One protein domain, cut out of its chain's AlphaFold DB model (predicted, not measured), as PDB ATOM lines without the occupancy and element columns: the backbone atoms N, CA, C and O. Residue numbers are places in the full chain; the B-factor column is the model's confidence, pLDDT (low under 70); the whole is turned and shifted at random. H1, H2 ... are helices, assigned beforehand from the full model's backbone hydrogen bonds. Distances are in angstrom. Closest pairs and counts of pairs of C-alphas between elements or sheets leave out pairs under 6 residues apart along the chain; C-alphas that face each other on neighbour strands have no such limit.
ATOM      1  N   LEU A   4     180.347 160.720 224.080       78.19
ATOM      2  CA  LEU A   4     179.929 159.322 224.191       78.19
ATOM      3  C   LEU A   4     178.619 159.144 224.981       78.19
ATOM      4  O   LEU A   4     177.735 158.405 224.560       78.19
ATOM      5  N   ALA A   5     178.464 159.859 226.101       82.81
ATOM      6  CA  ALA A   5     177.249 159.802 226.913       82.81
ATOM      7  C   ALA A   5     176.041 160.378 226.156       82.81
ATOM      8  O   ALA A   5     174.943 159.836 226.236       82.81
ATOM      9  N   SER A   6     176.252 161.438 225.372       82.31
ATOM     10  CA  SER A   6     175.194 162.055 224.560       82.31
ATOM     11  C   SER A   6     174.733 161.125 223.432       82.31
ATOM     12  O   SER A   6     173.536 161.000 223.192       82.31
ATOM     13  N   ILE A   7     175.673 160.418 222.792       81.69
ATOM     14  CA  ILE A   7     175.376 159.406 221.767       81.69
ATOM     15  C   ILE A   7     174.588 158.239 222.372       81.69
ATOM     16  O   ILE A   7     173.557 157.851 221.827       81.69
ATOM     17  N   LEU A   8     175.024 157.712 223.522       85.44
ATOM     18  CA  LEU A   8     174.316 156.633 224.219       85.44
ATOM     19  C   LEU A   8     172.876 157.024 224.567       85.44
ATOM     20  O   LEU A   8     171.952 156.263 224.288       85.44
ATOM     21  N   ILE A   9     172.672 158.225 225.114       88.19
ATOM     22  CA  ILE A   9     171.332 158.730 225.437       88.19
ATOM     23  C   ILE A   9     170.476 158.854 224.171       88.19
ATOM     24  O   ILE A   9     169.312 158.456 224.190       88.19
ATOM     25  N   ALA A  10     171.038 159.350 223.064       84.69
ATOM     26  CA  ALA A  10     170.317 159.468 221.798       84.69
ATOM     27  C   ALA A  10     169.888 158.099 221.242       84.69
ATOM     28  O   ALA A  10     168.754 157.954 220.783       84.69
ATOM     29  N   ILE A  11     170.754 157.082 221.336       86.62
ATOM     30  CA  ILE A  11     170.434 155.708 220.927       86.62
ATOM     31  C   ILE A  11     169.309 155.144 221.797       86.62
ATOM     32  O   ILE A  11     168.315 154.649 221.264       86.62
ATOM     33  N   VAL A  12     169.426 155.255 223.123       91.75
ATOM     34  CA  VAL A  12     168.398 154.770 224.058       91.75
ATOM     35  C   VAL A  12     167.061 155.463 223.796       91.75
ATOM     36  O   VAL A  12     166.038 154.789 223.681       91.75
ATOM     37  N   ALA A  13     167.062 156.786 223.627       90.25
ATOM     38  CA  ALA A  13     165.860 157.545 223.302       90.25
ATOM     39  C   ALA A  13     165.240 157.087 221.974       90.25
ATOM     40  O   ALA A  13     164.030 156.870 221.903       90.25
ATOM     41  N   GLY A  14     166.058 156.875 220.939       89.12
ATOM     42  CA  GLY A  14     165.607 156.355 219.649       89.12
ATOM     43  C   GLY A  14     164.946 154.981 219.768       89.12
ATOM     44  O   GLY A  14     163.847 154.784 219.252       89.12
ATOM     45  N   VAL A  15     165.563 154.055 220.505       91.75
ATOM     46  CA  VAL A  15     165.018 152.707 220.740       91.75
ATOM     47  C   VAL A  15     163.689 152.770 221.491       91.75
ATOM     48  O   VAL A  15     162.720 152.136 221.070       91.75
ATOM     49  N   VAL A  16     163.606 153.564 222.562       94.19
ATOM     50  CA  VAL A  16     162.363 153.736 223.331       94.19
ATOM     51  C   VAL A  16     161.252 154.292 222.440       94.19
ATOM     52  O   VAL A  16     160.157 153.732 222.411       94.19
ATOM     53  N   LEU A  17     161.538 155.332 221.648       93.56
ATOM     54  CA  LEU A  17     160.568 155.914 220.717       93.56
ATOM     55  C   LEU A  17     160.082 154.897 219.678       93.56
ATOM     56  O   LEU A  17     158.879 154.848 219.402       93.56
ATOM     57  N   ILE A  18     160.987 154.069 219.144       94.44
ATOM     58  CA  ILE A  18     160.638 153.000 218.200       94.44
ATOM     59  C   ILE A  18     159.679 152.002 218.848       94.44
ATOM     60  O   ILE A  18     158.630 151.702 218.279       94.44
ATOM     61  N   ILE A  19     159.994 151.514 220.050       93.50
ATOM     62  CA  ILE A  19     159.178 150.511 220.747       93.50
ATOM     63  C   ILE A  19     157.803 151.081 221.107       93.50
ATOM     64  O   ILE A  19     156.779 150.476 220.777       93.50
ATOM     65  N   THR A  20     157.752 152.255 221.742       94.50
ATOM     66  CA  THR A  20     156.487 152.887 222.148       94.50
ATOM     67  C   THR A  20     155.578 153.113 220.944       94.50
ATOM     68  O   THR A  20     154.379 152.816 220.986       94.50
ATOM     69  N   LYS A  21     156.142 153.593 219.834       93.62
ATOM     70  CA  LYS A  21     155.369 153.835 218.623       93.62
ATOM     71  C   LYS A  21     154.997 152.539 217.900       93.62
ATOM     72  O   LYS A  21     153.891 152.467 217.370       93.62
ATOM     73  N   ALA A  22     155.833 151.504 217.930       93.31
ATOM     74  CA  ALA A  22     155.501 150.188 217.384       93.31
ATOM     75  C   ALA A  22     154.290 149.555 218.078       93.31
ATOM     76  O   ALA A  22     153.411 149.014 217.407       93.31
ATOM     77  N   ILE A  23     154.185 149.685 219.405       93.38
ATOM     78  CA  ILE A  23     153.007 149.237 220.164       93.38
ATOM     79  C   ILE A  23     151.755 150.002 219.714       93.38
ATOM     80  O   ILE A  23     150.708 149.397 219.474       93.38
ATOM     81  N   SER A  24     151.861 151.324 219.545       93.75
ATOM     82  CA  SER A  24     150.765 152.149 219.020       93.75
ATOM     83  C   SER A  24     150.358 151.728 217.604       93.75
ATOM     84  O   SER A  24     149.165 151.621 217.325       93.75
ATOM     85  N   VAL A  25     151.319 151.417 216.730       93.44
ATOM     86  CA  VAL A  25     151.053 150.895 215.383       93.44
ATOM     87  C   VAL A  25     150.337 149.549 215.436       93.44
ATOM     88  O   VAL A  25     149.299 149.404 214.796       93.44
ATOM     89  N   ALA A  26     150.824 148.596 216.230       92.00
ATOM     90  CA  ALA A  26     150.186 147.288 216.382       92.00
ATOM     91  C   ALA A  26     148.736 147.412 216.885       92.00
ATOM     92  O   ALA A  26     147.844 146.705 216.408       92.00
ATOM     93  N   LYS A  27     148.485 148.351 217.808       92.62
ATOM     94  CA  LYS A  27     147.136 148.689 218.275       92.62
ATOM     95  C   LYS A  27     146.267 149.250 217.143       92.62
ATOM     96  O   LYS A  27     145.175 148.733 216.935       92.62
ATOM     97  N   MET A  28     146.763 150.225 216.376       91.81
ATOM     98  CA  MET A  28     146.031 150.797 215.232       91.81
ATOM     99  C   MET A  28     145.699 149.751 214.160       91.81
ATOM    100  O   MET A  28     144.617 149.809 213.582       91.81
ATOM    101  N   ILE A  29     146.601 148.794 213.902       92.38
ATOM    102  CA  ILE A  29     146.350 147.683 212.967       92.38
ATOM    103  C   ILE A  29     145.200 146.817 213.488       92.38
ATOM    104  O   ILE A  29     144.263 146.532 212.747       92.38
ATOM    105  N   ASN A  30     145.231 146.450 214.771       90.94
ATOM    106  CA  ASN A  30     144.181 145.642 215.390       90.94
ATOM    107  C   ASN A  30     142.821 146.366 215.457       90.94
ATOM    108  O   ASN A  30     141.784 145.713 215.413       90.94
ATOM    109  N   GLU A  31     142.818 147.694 215.566       92.88
ATOM    110  CA  GLU A  31     141.608 148.532 215.552       92.88
ATOM    111  C   GLU A  31     141.112 148.857 214.131       92.88
ATOM    112  O   GLU A  31     140.102 149.536 213.979       92.88
ATOM    113  N   GLY A  32     141.814 148.411 213.081       88.62
ATOM    114  CA  GLY A  32     141.455 148.692 211.687       88.62
ATOM    115  C   GLY A  32     141.667 150.150 211.252       88.62
ATOM    116  O   GLY A  32     141.339 150.503 210.125       88.62
ATOM    117  N   ASN A  33     142.253 150.996 212.103       93.19
ATOM    118  CA  ASN A  33     142.525 152.414 211.828       93.19
ATOM    119  C   ASN A  33     143.944 152.646 211.262       93.19
ATOM    120  O   ASN A  33     144.504 153.743 211.313       93.19
ATOM    121  N   TYR A  34     144.584 151.590 210.764       91.62
ATOM    122  CA  TYR A  34     145.928 151.668 210.210       91.62
ATOM    123  C   TYR A  34     145.906 152.013 208.718       91.62
ATOM    124  O   TYR A  34     145.354 151.284 207.898       91.62
ATOM    125  N   SER A  35     146.577 153.106 208.345       92.88
ATOM    126  CA  SER A  35     146.719 153.511 206.944       92.88
ATOM    127  C   SER A  35     147.975 152.911 206.308       92.88
ATOM    128  O   SER A  35     149.101 153.335 206.582       92.88
ATOM    129  N   PHE A  36     147.772 151.973 205.383       89.75
ATOM    130  CA  PHE A  36     148.841 151.428 204.543       89.75
ATOM    131  C   PHE A  36     149.455 152.478 203.618       89.75
ATOM    132  O   PHE A  36     150.663 152.458 203.408       89.75
ATOM    133  N   ALA A  37     148.656 153.424 203.115       91.81
ATOM    134  CA  ALA A  37     149.150 154.509 202.269       91.81
ATOM    135  C   ALA A  37     150.188 155.363 203.013       91.81
ATOM    136  O   ALA A  37     151.257 155.655 202.479       91.81
ATOM    137  N   ARG A  38     149.923 155.689 204.287       89.38
ATOM    138  CA  ARG A  38     150.869 156.435 205.128       89.38
ATOM    139  C   ARG A  38     152.176 155.671 205.332       89.38
ATOM    140  O   ARG A  38     153.245 156.271 205.275       89.38
ATOM    141  N   PHE A  39     152.097 154.361 205.553       91.38
ATOM    142  CA  PHE A  39     153.292 153.528 205.655       91.38
ATOM    143  C   PHE A  39     154.058 153.447 204.338       91.38
ATOM    144  O   PHE A  39     155.271 153.609 204.353       91.38
ATOM    145  N   GLY A  40     153.361 153.276 203.213       91.38
ATOM    146  CA  GLY A  40     153.962 153.274 201.883       91.38
ATOM    147  C   GLY A  40     154.737 154.560 201.604       91.38
ATOM    148  O   GLY A  40     155.876 154.490 201.158       91.38
ATOM    149  N   LEU A  41     154.181 155.723 201.963       93.31
ATOM    150  CA  LEU A  41     154.889 157.003 201.862       93.31
ATOM    151  C   LEU A  41     156.136 157.042 202.753       93.31
ATOM    152  O   LEU A  41     157.213 157.370 202.268       93.31
ATOM    153  N   ILE A  42     156.018 156.676 204.035       92.19
ATOM    154  CA  ILE A  42     157.163 156.648 204.963       92.19
ATOM    155  C   ILE A  42     158.263 155.714 204.439       92.19
ATOM    156  O   ILE A  42     159.432 156.091 204.435       92.19
ATOM    157  N   ALA A  43     157.894 154.521 203.975       91.06
ATOM    158  CA  ALA A  43     158.818 153.536 203.430       91.06
ATOM    159  C   ALA A  43     159.468 154.018 202.129       91.06
ATOM    160  O   ALA A  43     160.673 153.858 201.973       91.06
ATOM    161  N   ALA A  44     158.708 154.650 201.231       90.50
ATOM    162  CA  ALA A  44     159.234 155.211 199.991       90.50
ATOM    163  C   ALA A  44     160.225 156.349 200.263       90.50
ATOM    164  O   ALA A  44     161.322 156.334 199.714       90.50
ATOM    165  N   PHE A  45     159.887 157.289 201.154       88.56
ATOM    166  CA  PHE A  45     160.803 158.360 201.556       88.56
ATOM    167  C   PHE A  45     162.059 157.804 202.226       88.56
ATOM    168  O   PHE A  45     163.165 158.240 201.916       88.56
ATOM    169  N   TRP A  46     161.903 156.828 203.122       90.25
ATOM    170  CA  TRP A  46     163.042 156.205 203.786       90.25
ATOM    171  C   TRP A  46     163.929 155.470 202.777       90.25
ATOM    172  O   TRP A  46     165.132 155.688 202.759       90.25
ATOM    173  N   ALA A  47     163.354 154.681 201.869       86.88
ATOM    174  CA  ALA A  47     164.094 153.962 200.837       86.88
ATOM    175  C   ALA A  47     164.789 154.910 199.847       86.88
ATOM    176  O   ALA A  47     165.953 154.695 199.520       86.88
ATOM    177  N   ALA A  48     164.119 155.980 199.417       84.38
ATOM    178  CA  ALA A  48     164.699 156.996 198.541       84.38
ATOM    179  C   ALA A  48     165.896 157.706 199.189       84.38
ATOM    180  O   ALA A  48     166.823 158.096 198.488       84.38
ATOM    181  N   LEU A  49     165.900 157.843 200.520       80.88
ATOM    182  CA  LEU A  49     167.031 158.403 201.254       80.88
ATOM    183  C   LEU A  49     168.127 157.364 201.550       80.88
ATOM    184  O   LEU A  49     169.312 157.688 201.510       80.88
ATOM    185  N   THR A  50     167.763 156.114 201.821       80.69
ATOM    186  CA  THR A  50     168.708 155.076 202.261       80.69
ATOM    187  C   THR A  50     169.365 154.329 201.101       80.69
ATOM    188  O   THR A  50     170.563 154.069 201.149       80.69
ATOM    189  N   ILE A  51     168.630 153.986 200.040       78.94
ATOM    190  CA  ILE A  51     169.156 153.162 198.937       78.94
ATOM    191  C   ILE A  51     170.298 153.868 198.191       78.94
ATOM    192  O   ILE A  51     171.356 153.256 198.050       78.94
ATOM    193  N   PRO A  52     170.169 155.141 197.766       72.50
ATOM    194  CA  PRO A  52     171.280 155.821 197.101       72.50
ATOM    195  C   PRO A  52     172.442 156.085 198.065       72.50
ATOM    196  O   PRO A  52     173.594 156.154 197.642       72.50
ATOM    197  N   SER A  53     172.156 156.157 199.372       68.25
ATOM    198  CA  SER A  53     173.182 156.282 200.407       68.25
ATOM    199  C   SER A  53     174.104 155.061 200.418       68.25
ATOM    200  O   SER A  53     175.317 155.232 200.427       68.25
ATOM    201  N   LEU A  54     173.570 153.839 200.280       67.12
ATOM    202  CA  LEU A  54     174.369 152.602 200.238       67.12
ATOM    203  C   LEU A  54     175.416 152.571 199.109       67.12
ATOM    204  O   LEU A  54     176.454 151.937 199.268       67.12
ATOM    205  N   GLY A  55     175.143 153.234 197.982       64.25
ATOM    206  CA  GLY A  55     176.053 153.307 196.834       64.25
ATOM    207  C   GLY A  55     176.967 154.534 196.822       64.25
ATOM    208  O   GLY A  55     177.801 154.650 195.928       64.25
ATOM    209  N   SER A  56     176.813 155.465 197.771       62.56
ATOM    210  CA  SER A  56     177.559 156.724 197.758       62.56
ATOM    211  C   SER A  56     178.869 156.646 198.544       62.56
ATOM    212  O   SER A  56     178.964 156.030 199.613       62.56
ATOM    213  N   SER A  57     179.895 157.310 198.015       60.56
ATOM    214  CA  SER A  57     181.165 157.535 198.704       60.56
ATOM    215  C   SER A  57     180.913 158.290 200.009       60.56
ATOM    216  O   SER A  57     180.160 159.265 200.041       60.56
ATOM    217  N   CYS A  58     181.509 157.842 201.112       59.44
ATOM    218  CA  CYS A  58     181.307 158.507 202.390       59.44
ATOM    219  C   CYS A  58     182.066 159.851 202.415       59.44
ATOM    220  O   CYS A  58     183.248 159.925 202.089       59.44
ATOM    221  N   GLY A  59     181.377 160.940 202.772       57.69
ATOM    222  CA  GLY A  59     182.023 162.226 203.062       57.69
ATOM    223  C   GLY A  59     182.731 162.199 204.430       57.69
ATOM    224  O   GLY A  59     182.456 161.303 205.227       57.69
ATOM    225  N   PRO A  60     183.573 163.193 204.775       55.62
ATOM    226  CA  PRO A  60     184.388 163.182 206.002       55.62
ATOM    227  C   PRO A  60     183.588 162.934 207.297       55.62
ATOM    228  O   PRO A  60     184.010 162.188 208.180       55.62
ATOM    229  N   ILE A  61     182.383 163.507 207.392       55.38
ATOM    230  CA  ILE A  61     181.469 163.322 208.533       55.38
ATOM    231  C   ILE A  61     180.736 161.975 208.425       55.38
ATOM    232  O   ILE A  61     180.590 161.262 209.413       55.38
ATOM    233  N   GLY A  62     180.324 161.591 207.215       53.50
ATOM    234  CA  GLY A  62     179.617 160.339 206.949       53.50
ATOM    235  C   GLY A  62     180.449 159.095 207.264       53.50
ATOM    236  O   GLY A  62     179.947 158.183 207.916       53.50
ATOM    237  N   CYS A  63     181.738 159.077 206.903       58.62
ATOM    238  CA  CYS A  63     182.625 157.950 207.217       58.62
ATOM    239  C   CYS A  63     182.860 157.807 208.731       58.62
ATOM    240  O   CYS A  63     182.962 156.694 209.234       58.62
ATOM    241  N   THR A  64     182.911 158.924 209.467       54.12
ATOM    242  CA  THR A  64     183.172 158.922 210.918       54.12
ATOM    243  C   THR A  64     182.028 158.273 211.707       54.12
ATOM    244  O   THR A  64     182.264 157.649 212.739       54.12
ATOM    245  N   TYR A  65     180.793 158.378 211.205       52.28
ATOM    246  CA  TYR A  65     179.596 157.825 211.849       52.28
ATOM    247  C   TYR A  65     178.978 156.636 211.091       52.28
ATOM    248  O   TYR A  65     177.871 156.219 211.425       52.28
ATOM    249  N   GLY A  66     179.671 156.077 210.087       52.25
ATOM    250  CA  GLY A  66     179.203 154.917 209.309       52.25
ATOM    251  C   GLY A  66     177.985 155.192 208.419       52.25
ATOM    252  O   GLY A  66     177.279 154.268 208.019       52.25
ATOM    253  N   LEU A  67     177.710 156.461 208.122       55.84
ATOM    254  CA  LEU A  67     176.549 156.904 207.369       55.84
ATOM    255  C   LEU A  67     176.989 157.419 205.997       55.84
ATOM    256  O   LEU A  67     177.527 158.518 205.861       55.84
ATOM    257  N   HIS A  68     176.738 156.627 204.961       58.53
ATOM    258  CA  HIS A  68     177.051 156.971 203.576       58.53
ATOM    259  C   HIS A  68     176.037 157.980 203.002       58.53
ATOM    260  O   HIS A  68     175.302 157.674 202.081       58.53
ATOM    261  N   PHE A  69     175.953 159.195 203.550       61.44
ATOM    262  CA  PHE A  69     175.073 160.258 203.028       61.44
ATOM    263  C   PHE A  69     175.736 161.138 201.961       61.44
ATOM    264  O   PHE A  69     175.347 162.294 201.815       61.44
ATOM    265  N   GLY A  70     176.748 160.643 201.237       57.34
ATOM    266  CA  GLY A  70     177.565 161.468 200.334       57.34
ATOM    267  C   GLY A  70     176.723 162.284 199.350       57.34
ATOM    268  O   GLY A  70     176.854 163.502 199.287       57.34
ATOM    269  N   TRP A  71     175.757 161.634 198.700       61.81
ATOM    270  CA  TRP A  71     174.885 162.269 197.706       61.81
ATOM    271  C   TRP A  71     173.925 163.318 198.299       61.81
ATOM    272  O   TRP A  71     173.643 164.334 197.666       61.81
ATOM    273  N   VAL A  72     173.429 163.103 199.525       64.88
ATOM    274  CA  VAL A  72     172.559 164.067 200.222       64.88
ATOM    275  C   VAL A  72     173.377 165.274 200.673       64.88
ATOM    276  O   VAL A  72     172.917 166.409 200.567       64.88
ATOM    277  N   LEU A  73     174.599 165.037 201.162       62.69
ATOM    278  CA  LEU A  73     175.499 166.096 201.608       62.69
ATOM    279  C   LEU A  73     175.898 167.015 200.453       62.69
ATOM    280  O   LEU A  73     175.867 168.230 200.627       62.69
ATOM    281  N   GLU A  74     176.229 166.451 199.290       65.62
ATOM    282  CA  GLU A  74     176.560 167.216 198.082       65.62
ATOM    283  C   GLU A  74     175.390 168.109 197.650       65.62
ATOM    284  O   GLU A  74     175.578 169.304 197.422       65.62
ATOM    285  N   LEU A  75     174.162 167.577 197.638       64.25
ATOM    286  CA  LEU A  75     172.971 168.355 197.279       64.25
ATOM    287  C   LEU A  75     172.710 169.511 198.264       64.25
ATOM    288  O   LEU A  75     172.349 170.616 197.862       64.25
ATOM    289  N   ILE A  76     172.901 169.260 199.563       66.38
ATOM    290  CA  ILE A  76     172.676 170.251 200.624       66.38
ATOM    291  C   ILE A  76     173.757 171.322 200.610       66.38
ATOM    292  O   ILE A  76     173.430 172.492 200.755       66.38
ATOM    293  N   GLN A  77     175.026 170.960 200.429       66.81
ATOM    294  CA  GLN A  77     176.118 171.934 200.410       66.81
ATOM    295  C   GLN A  77     176.032 172.883 199.211       66.81
ATOM    296  O   GLN A  77     176.424 174.042 199.329       66.81
ATOM    297  N   VAL A  78     175.497 172.414 198.080       69.81
ATOM    298  CA  VAL A  78     175.285 173.247 196.888       69.81
ATOM    299  C   VAL A  78     174.108 174.211 197.069       69.81
ATOM    300  O   VAL A  78     174.160 175.335 196.576       69.81
ATOM    301  N   ALA A  79     173.048 173.794 197.768       69.12
ATOM    302  CA  ALA A  79     171.779 174.525 197.794       69.12
ATOM    303  C   ALA A  79     171.440 175.206 199.131       69.12
ATOM    304  O   ALA A  79     170.515 176.018 199.177       69.12
ATOM    305  N   MET A  80     172.123 174.871 200.229       70.25
ATOM    306  CA  MET A  80     171.714 175.266 201.577       70.25
ATOM    307  C   MET A  80     172.881 175.649 202.500       70.25
ATOM    308  O   MET A  80     174.005 175.170 202.348       70.25
ATOM    309  N   PRO A  81     172.614 176.497 203.512       76.94
ATOM    310  CA  PRO A  81     173.587 176.824 204.549       76.94
ATOM    311  C   PRO A  81     173.988 175.588 205.373       76.94
ATOM    312  O   PRO A  81     173.212 174.651 205.555       76.94
ATOM    313  N   SER A  82     175.202 175.593 205.927       71.94
ATOM    314  CA  SER A  82     175.812 174.449 206.633       71.94
ATOM    315  C   SER A  82     175.016 173.935 207.843       71.94
ATOM    316  O   SER A  82     175.117 172.760 208.198       71.94
ATOM    317  N   ASN A  83     174.177 174.772 208.456       76.00
ATOM    318  CA  ASN A  83     173.265 174.375 209.530       76.00
ATOM    319  C   ASN A  83     172.110 173.470 209.051       76.00
ATOM    320  O   ASN A  83     171.548 172.733 209.864       76.00
ATOM    321  N   ALA A  84     171.785 173.461 207.754       74.88
ATOM    322  CA  ALA A  84     170.764 172.589 207.170       74.88
ATOM    323  C   ALA A  84     171.117 171.099 207.303       74.88
ATOM    324  O   ALA A  84     170.224 170.257 207.386       74.88
ATOM    325  N   ILE A  85     172.408 170.767 207.418       72.25
ATOM    326  CA  ILE A  85     172.883 169.390 207.607       72.25
ATOM    327  C   ILE A  85     172.275 168.772 208.874       72.25
ATOM    328  O   ILE A  85     171.823 167.627 208.844       72.25
ATOM    329  N   PHE A  86     172.183 169.532 209.972       74.38
ATOM    330  CA  PHE A  86     171.581 169.046 211.218       74.38
ATOM    331  C   PHE A  86     170.086 168.758 211.066       74.38
ATOM    332  O   PHE A  86     169.595 167.766 211.606       74.38
ATOM    333  N   PHE A  87     169.368 169.580 210.297       78.81
ATOM    334  CA  PHE A  87     167.952 169.354 210.004       78.81
ATOM    335  C   PHE A  87     167.740 168.104 209.159       78.81
ATOM    336  O   PHE A  87     166.811 167.345 209.426       78.81
ATOM    337  N   VAL A  88     168.617 167.845 208.189       77.56
ATOM    338  CA  VAL A  88     168.522 166.637 207.367       77.56
ATOM    339  C   VAL A  88     168.871 165.386 208.165       77.56
ATOM    340  O   VAL A  88     168.124 164.410 208.105       77.56
ATOM    341  N   MET A  89     169.935 165.411 208.971       77.81
ATOM    342  CA  MET A  89     170.279 164.275 209.834       77.81
ATOM    343  C   MET A  89     169.178 164.002 210.869       77.81
ATOM    344  O   MET A  89     168.775 162.853 211.053       77.81
ATOM    345  N   GLY A  90     168.642 165.049 211.502       82.12
ATOM    346  CA  GLY A  90     167.526 164.939 212.442       82.12
ATOM    347  C   GLY A  90     166.242 164.443 211.772       82.12
ATOM    348  O   GLY A  90     165.580 163.544 212.288       82.12
ATOM    349  N   GLY A  91     165.919 164.966 210.588       85.62
ATOM    350  CA  GLY A  91     164.781 164.530 209.781       85.62
ATOM    351  C   GLY A  91     164.890 163.062 209.376       85.62
ATOM    352  O   GLY A  91     163.927 162.310 209.531       85.62
ATOM    353  N   TYR A  92     166.074 162.620 208.950       84.75
ATOM    354  CA  TYR A  92     166.337 161.217 208.640       84.75
ATOM    355  C   TYR A  92     166.235 160.316 209.878       84.75
ATOM    356  O   TYR A  92     165.665 159.225 209.800       84.75
ATOM    357  N   ALA A  93     166.735 160.765 211.034       85.19
ATOM    358  CA  ALA A  93     166.605 160.027 212.290       85.19
ATOM    359  C   ALA A  93     165.129 159.849 212.680       85.19
ATOM    360  O   ALA A  93     164.705 158.738 213.001       85.19
ATOM    361  N   ILE A  94     164.322 160.910 212.571       89.50
ATOM    362  CA  ILE A  94     162.873 160.849 212.798       89.50
ATOM    363  C   ILE A  94     162.232 159.879 211.803       89.50
ATOM    364  O   ILE A  94     161.517 158.968 212.214       89.50
ATOM    365  N   LEU A  95     162.509 160.024 210.507       91.00
ATOM    366  CA  LEU A  95     161.958 159.155 209.468       91.00
ATOM    367  C   LEU A  95     162.295 157.679 209.717       91.00
ATOM    368  O   LEU A  95     161.425 156.822 209.577       91.00
ATOM    369  N   SER A  96     163.522 157.393 210.155       90.06
ATOM    370  CA  SER A  96     163.965 156.052 210.539       90.06
ATOM    371  C   SER A  96     163.192 155.528 211.745       90.06
ATOM    372  O   SER A  96     162.693 154.404 211.700       90.06
ATOM    373  N   VAL A  97     163.005 156.344 212.791       92.69
ATOM    374  CA  VAL A  97     162.151 155.979 213.932       92.69
ATOM    375  C   VAL A  97     160.751 155.614 213.445       92.69
ATOM    376  O   VAL A  97     160.235 154.566 213.827       92.69
ATOM    377  N   TYR A  98     160.144 156.417 212.568       92.62
ATOM    378  CA  TYR A  98     158.830 156.112 211.995       92.62
ATOM    379  C   TYR A  98     158.839 154.791 211.219       92.62
ATOM    380  O   TYR A  98     158.015 153.923 211.501       92.62
ATOM    381  N   PHE A  99     159.775 154.607 210.290       93.75
ATOM    382  CA  PHE A  99     159.875 153.392 209.488       93.75
ATOM    383  C   PHE A  99     160.015 152.132 210.358       93.75
ATOM    384  O   PHE A  99     159.190 151.220 210.257       93.75
ATOM    385  N   PHE A 100     160.989 152.111 211.275       93.56
ATOM    386  CA  PHE A 100     161.227 150.965 212.157       93.56
ATOM    387  C   PHE A 100     160.070 150.720 213.124       93.56
ATOM    388  O   PHE A 100     159.730 149.568 213.377       93.56
ATOM    389  N   SER A 101     159.411 151.773 213.617       93.50
ATOM    390  CA  SER A 101     158.212 151.619 214.450       93.50
ATOM    391  C   SER A 101     157.090 150.922 213.694       93.50
ATOM    392  O   SER A 101     156.419 150.052 214.241       93.50
ATOM    393  N   HIS A 102     156.874 151.298 212.432       94.12
ATOM    394  CA  HIS A 102     155.854 150.666 211.609       94.12
ATOM    395  C   HIS A 102     156.208 149.203 211.322       94.12
ATOM    396  O   HIS A 102     155.380 148.330 211.571       94.12
ATOM    397  N   ALA A 103     157.439 148.924 210.886       93.31
ATOM    398  CA  ALA A 103     157.910 147.561 210.638       93.31
ATOM    399  C   ALA A 103     157.807 146.671 211.892       93.31
ATOM    400  O   ALA A 103     157.279 145.562 211.831       93.31
ATOM    401  N   LEU A 104     158.230 147.176 213.052       93.50
ATOM    402  CA  LEU A 104     158.141 146.450 214.317       93.50
ATOM    403  C   LEU A 104     156.687 146.273 214.782       93.50
ATOM    404  O   LEU A 104     156.326 145.210 215.280       93.50
ATOM    405  N   GLY A 105     155.828 147.273 214.568       92.00
ATOM    406  CA  GLY A 105     154.397 147.176 214.859       92.00
ATOM    407  C   GLY A 105     153.697 146.093 214.034       92.00
ATOM    408  O   GLY A 105     152.861 145.363 214.567       92.00
ATOM    409  N   TRP A 106     154.091 145.926 212.767       92.44
ATOM    410  CA  TRP A 106     153.670 144.800 211.929       92.44
ATOM    411  C   TRP A 106     154.103 143.456 212.508       92.44
ATOM    412  O   TRP A 106     153.279 142.551 212.629       92.44
ATOM    413  N   ILE A 107     155.368 143.338 212.916       92.69
ATOM    414  CA  ILE A 107     155.896 142.115 213.532       92.69
ATOM    415  C   ILE A 107     155.114 141.778 214.809       92.69
ATOM    416  O   ILE A 107     154.665 140.645 214.963       92.69
ATOM    417  N   PHE A 108     154.876 142.746 215.698       90.94
ATOM    418  CA  PHE A 108     154.094 142.527 216.921       90.94
ATOM    419  C   PHE A 108     152.651 142.107 216.641       90.94
ATOM    420  O   PHE A 108     152.129 141.218 217.317       90.94
ATOM    421  N   TYR A 109     152.011 142.720 215.645       89.69
ATOM    422  CA  TYR A 109     150.677 142.322 215.218       89.69
ATOM    423  C   TYR A 109     150.659 140.872 214.711       89.69
ATOM    424  O   TYR A 109     149.844 140.075 215.179       89.69
ATOM    425  N   LEU A 110     151.592 140.509 213.825       89.44
ATOM    426  CA  LEU A 110     151.703 139.157 213.271       89.44
ATOM    427  C   LEU A 110     151.987 138.118 214.360       89.44
ATOM    428  O   LEU A 110     151.283 137.115 214.442       89.44
ATOM    429  N   LEU A 111     152.952 138.378 215.248       89.62
ATOM    430  CA  LEU A 111     153.262 137.494 216.377       89.62
ATOM    431  C   LEU A 111     152.028 137.247 217.250       89.62
ATOM    432  O   LEU A 111     151.763 136.112 217.643       89.62
ATOM    433  N   ARG A 112     151.232 138.288 217.516       85.25
ATOM    434  CA  ARG A 112     149.994 138.158 218.291       85.25
ATOM    435  C   ARG A 112     148.903 137.394 217.540       85.25
ATOM    436  O   ARG A 112     148.131 136.687 218.182       85.25
ATOM    437  N   ALA A 113     148.828 137.532 216.219       83.50
ATOM    438  CA  ALA A 113     147.894 136.775 215.391       83.50
ATOM    439  C   ALA A 113     148.226 135.273 215.395       83.50
ATOM    440  O   ALA A 113     147.320 134.463 215.557       83.50
ATOM    441  N   PHE A 114     149.509 134.905 215.309       81.81
ATOM    442  CA  PHE A 114     149.950 133.505 215.364       81.81
ATOM    443  C   PHE A 114     149.873 132.892 216.769       81.81
ATOM    444  O   PHE A 114     149.612 131.701 216.906       81.81
ATOM    445  N   ALA A 115     150.080 133.692 217.819       78.44
ATOM    446  CA  ALA A 115     150.050 133.224 219.204       78.44
ATOM    447  C   ALA A 115     148.636 133.062 219.786       78.44
ATOM    448  O   ALA A 115     148.500 132.559 220.900       78.44
ATOM    449  N   ARG A 116     147.578 133.497 219.086       67.31
ATOM    450  CA  ARG A 116     146.198 133.201 219.490       67.31
ATOM    451  C   ARG A 116     145.846 131.798 218.988       67.31
ATOM    452  O   ARG A 116     145.605 131.658 217.789       67.31
TER     453      ARG A 116
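What this domain is: This is residues 4 to 116 of the 120 residues of an uncharacterized protein of Mesorhizobium prunaredense (UniProt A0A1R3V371). Long helix H5 is the spine; H1 and H2 cross it on opposite sides, H4 meets its beginning with short H3 near H4, and residues 4 to 13 of H1 stick out. The 113 printed residues hold H1 to H5 in order, all helix, no named strand. The whole is loose, radius of gyration of the C-alphas 16.6 A, spanning 52 by 34 by 23 A.

Where its parts are: H1, residues 4 to 30, begins at C-alpha (179.929, 159.322, 224.191) and measures 39.3 A. H2, 36 to 54, measures 25.9 A, with a 25 degrees kink near 46. H3 is 60 to 64, H4 70 to 79. H5, 84 to 115, measures 46.1 A, ending at (150.050, 133.224, 219.204).

How they stand to each other: Hub H5 touches H1 with residues 97 to 109 alone, steep tilt of 45 degrees, the same way; closest C-alphas Ala 22 and Gly 105, 4.1 A. With 92 to 102 alone it touches H2, steep tilt of 55 degrees, opposite ways; Ala 43 and Phe 99 are the closest C-alphas, 6.2 A. Hairpin H4 and H5 only just touch, 3 pairs of C-alphas within 8 A, closest Ile 76 and Ile 85, 7.0 A. Every O i to N i+4 pair is within hydrogen-bond range in H1, H4 and H5, 13 of 15 in H2, 0 of 1 in H3, where 1 of 2 O i to N i+3 pairs is.

The domain as a whole: C-alphas 78 and 116 are farthest apart, 54.4 A. The printed part has no cut; its four links are tight. Residues 53 to 79 and 116 have pLDDT under 70.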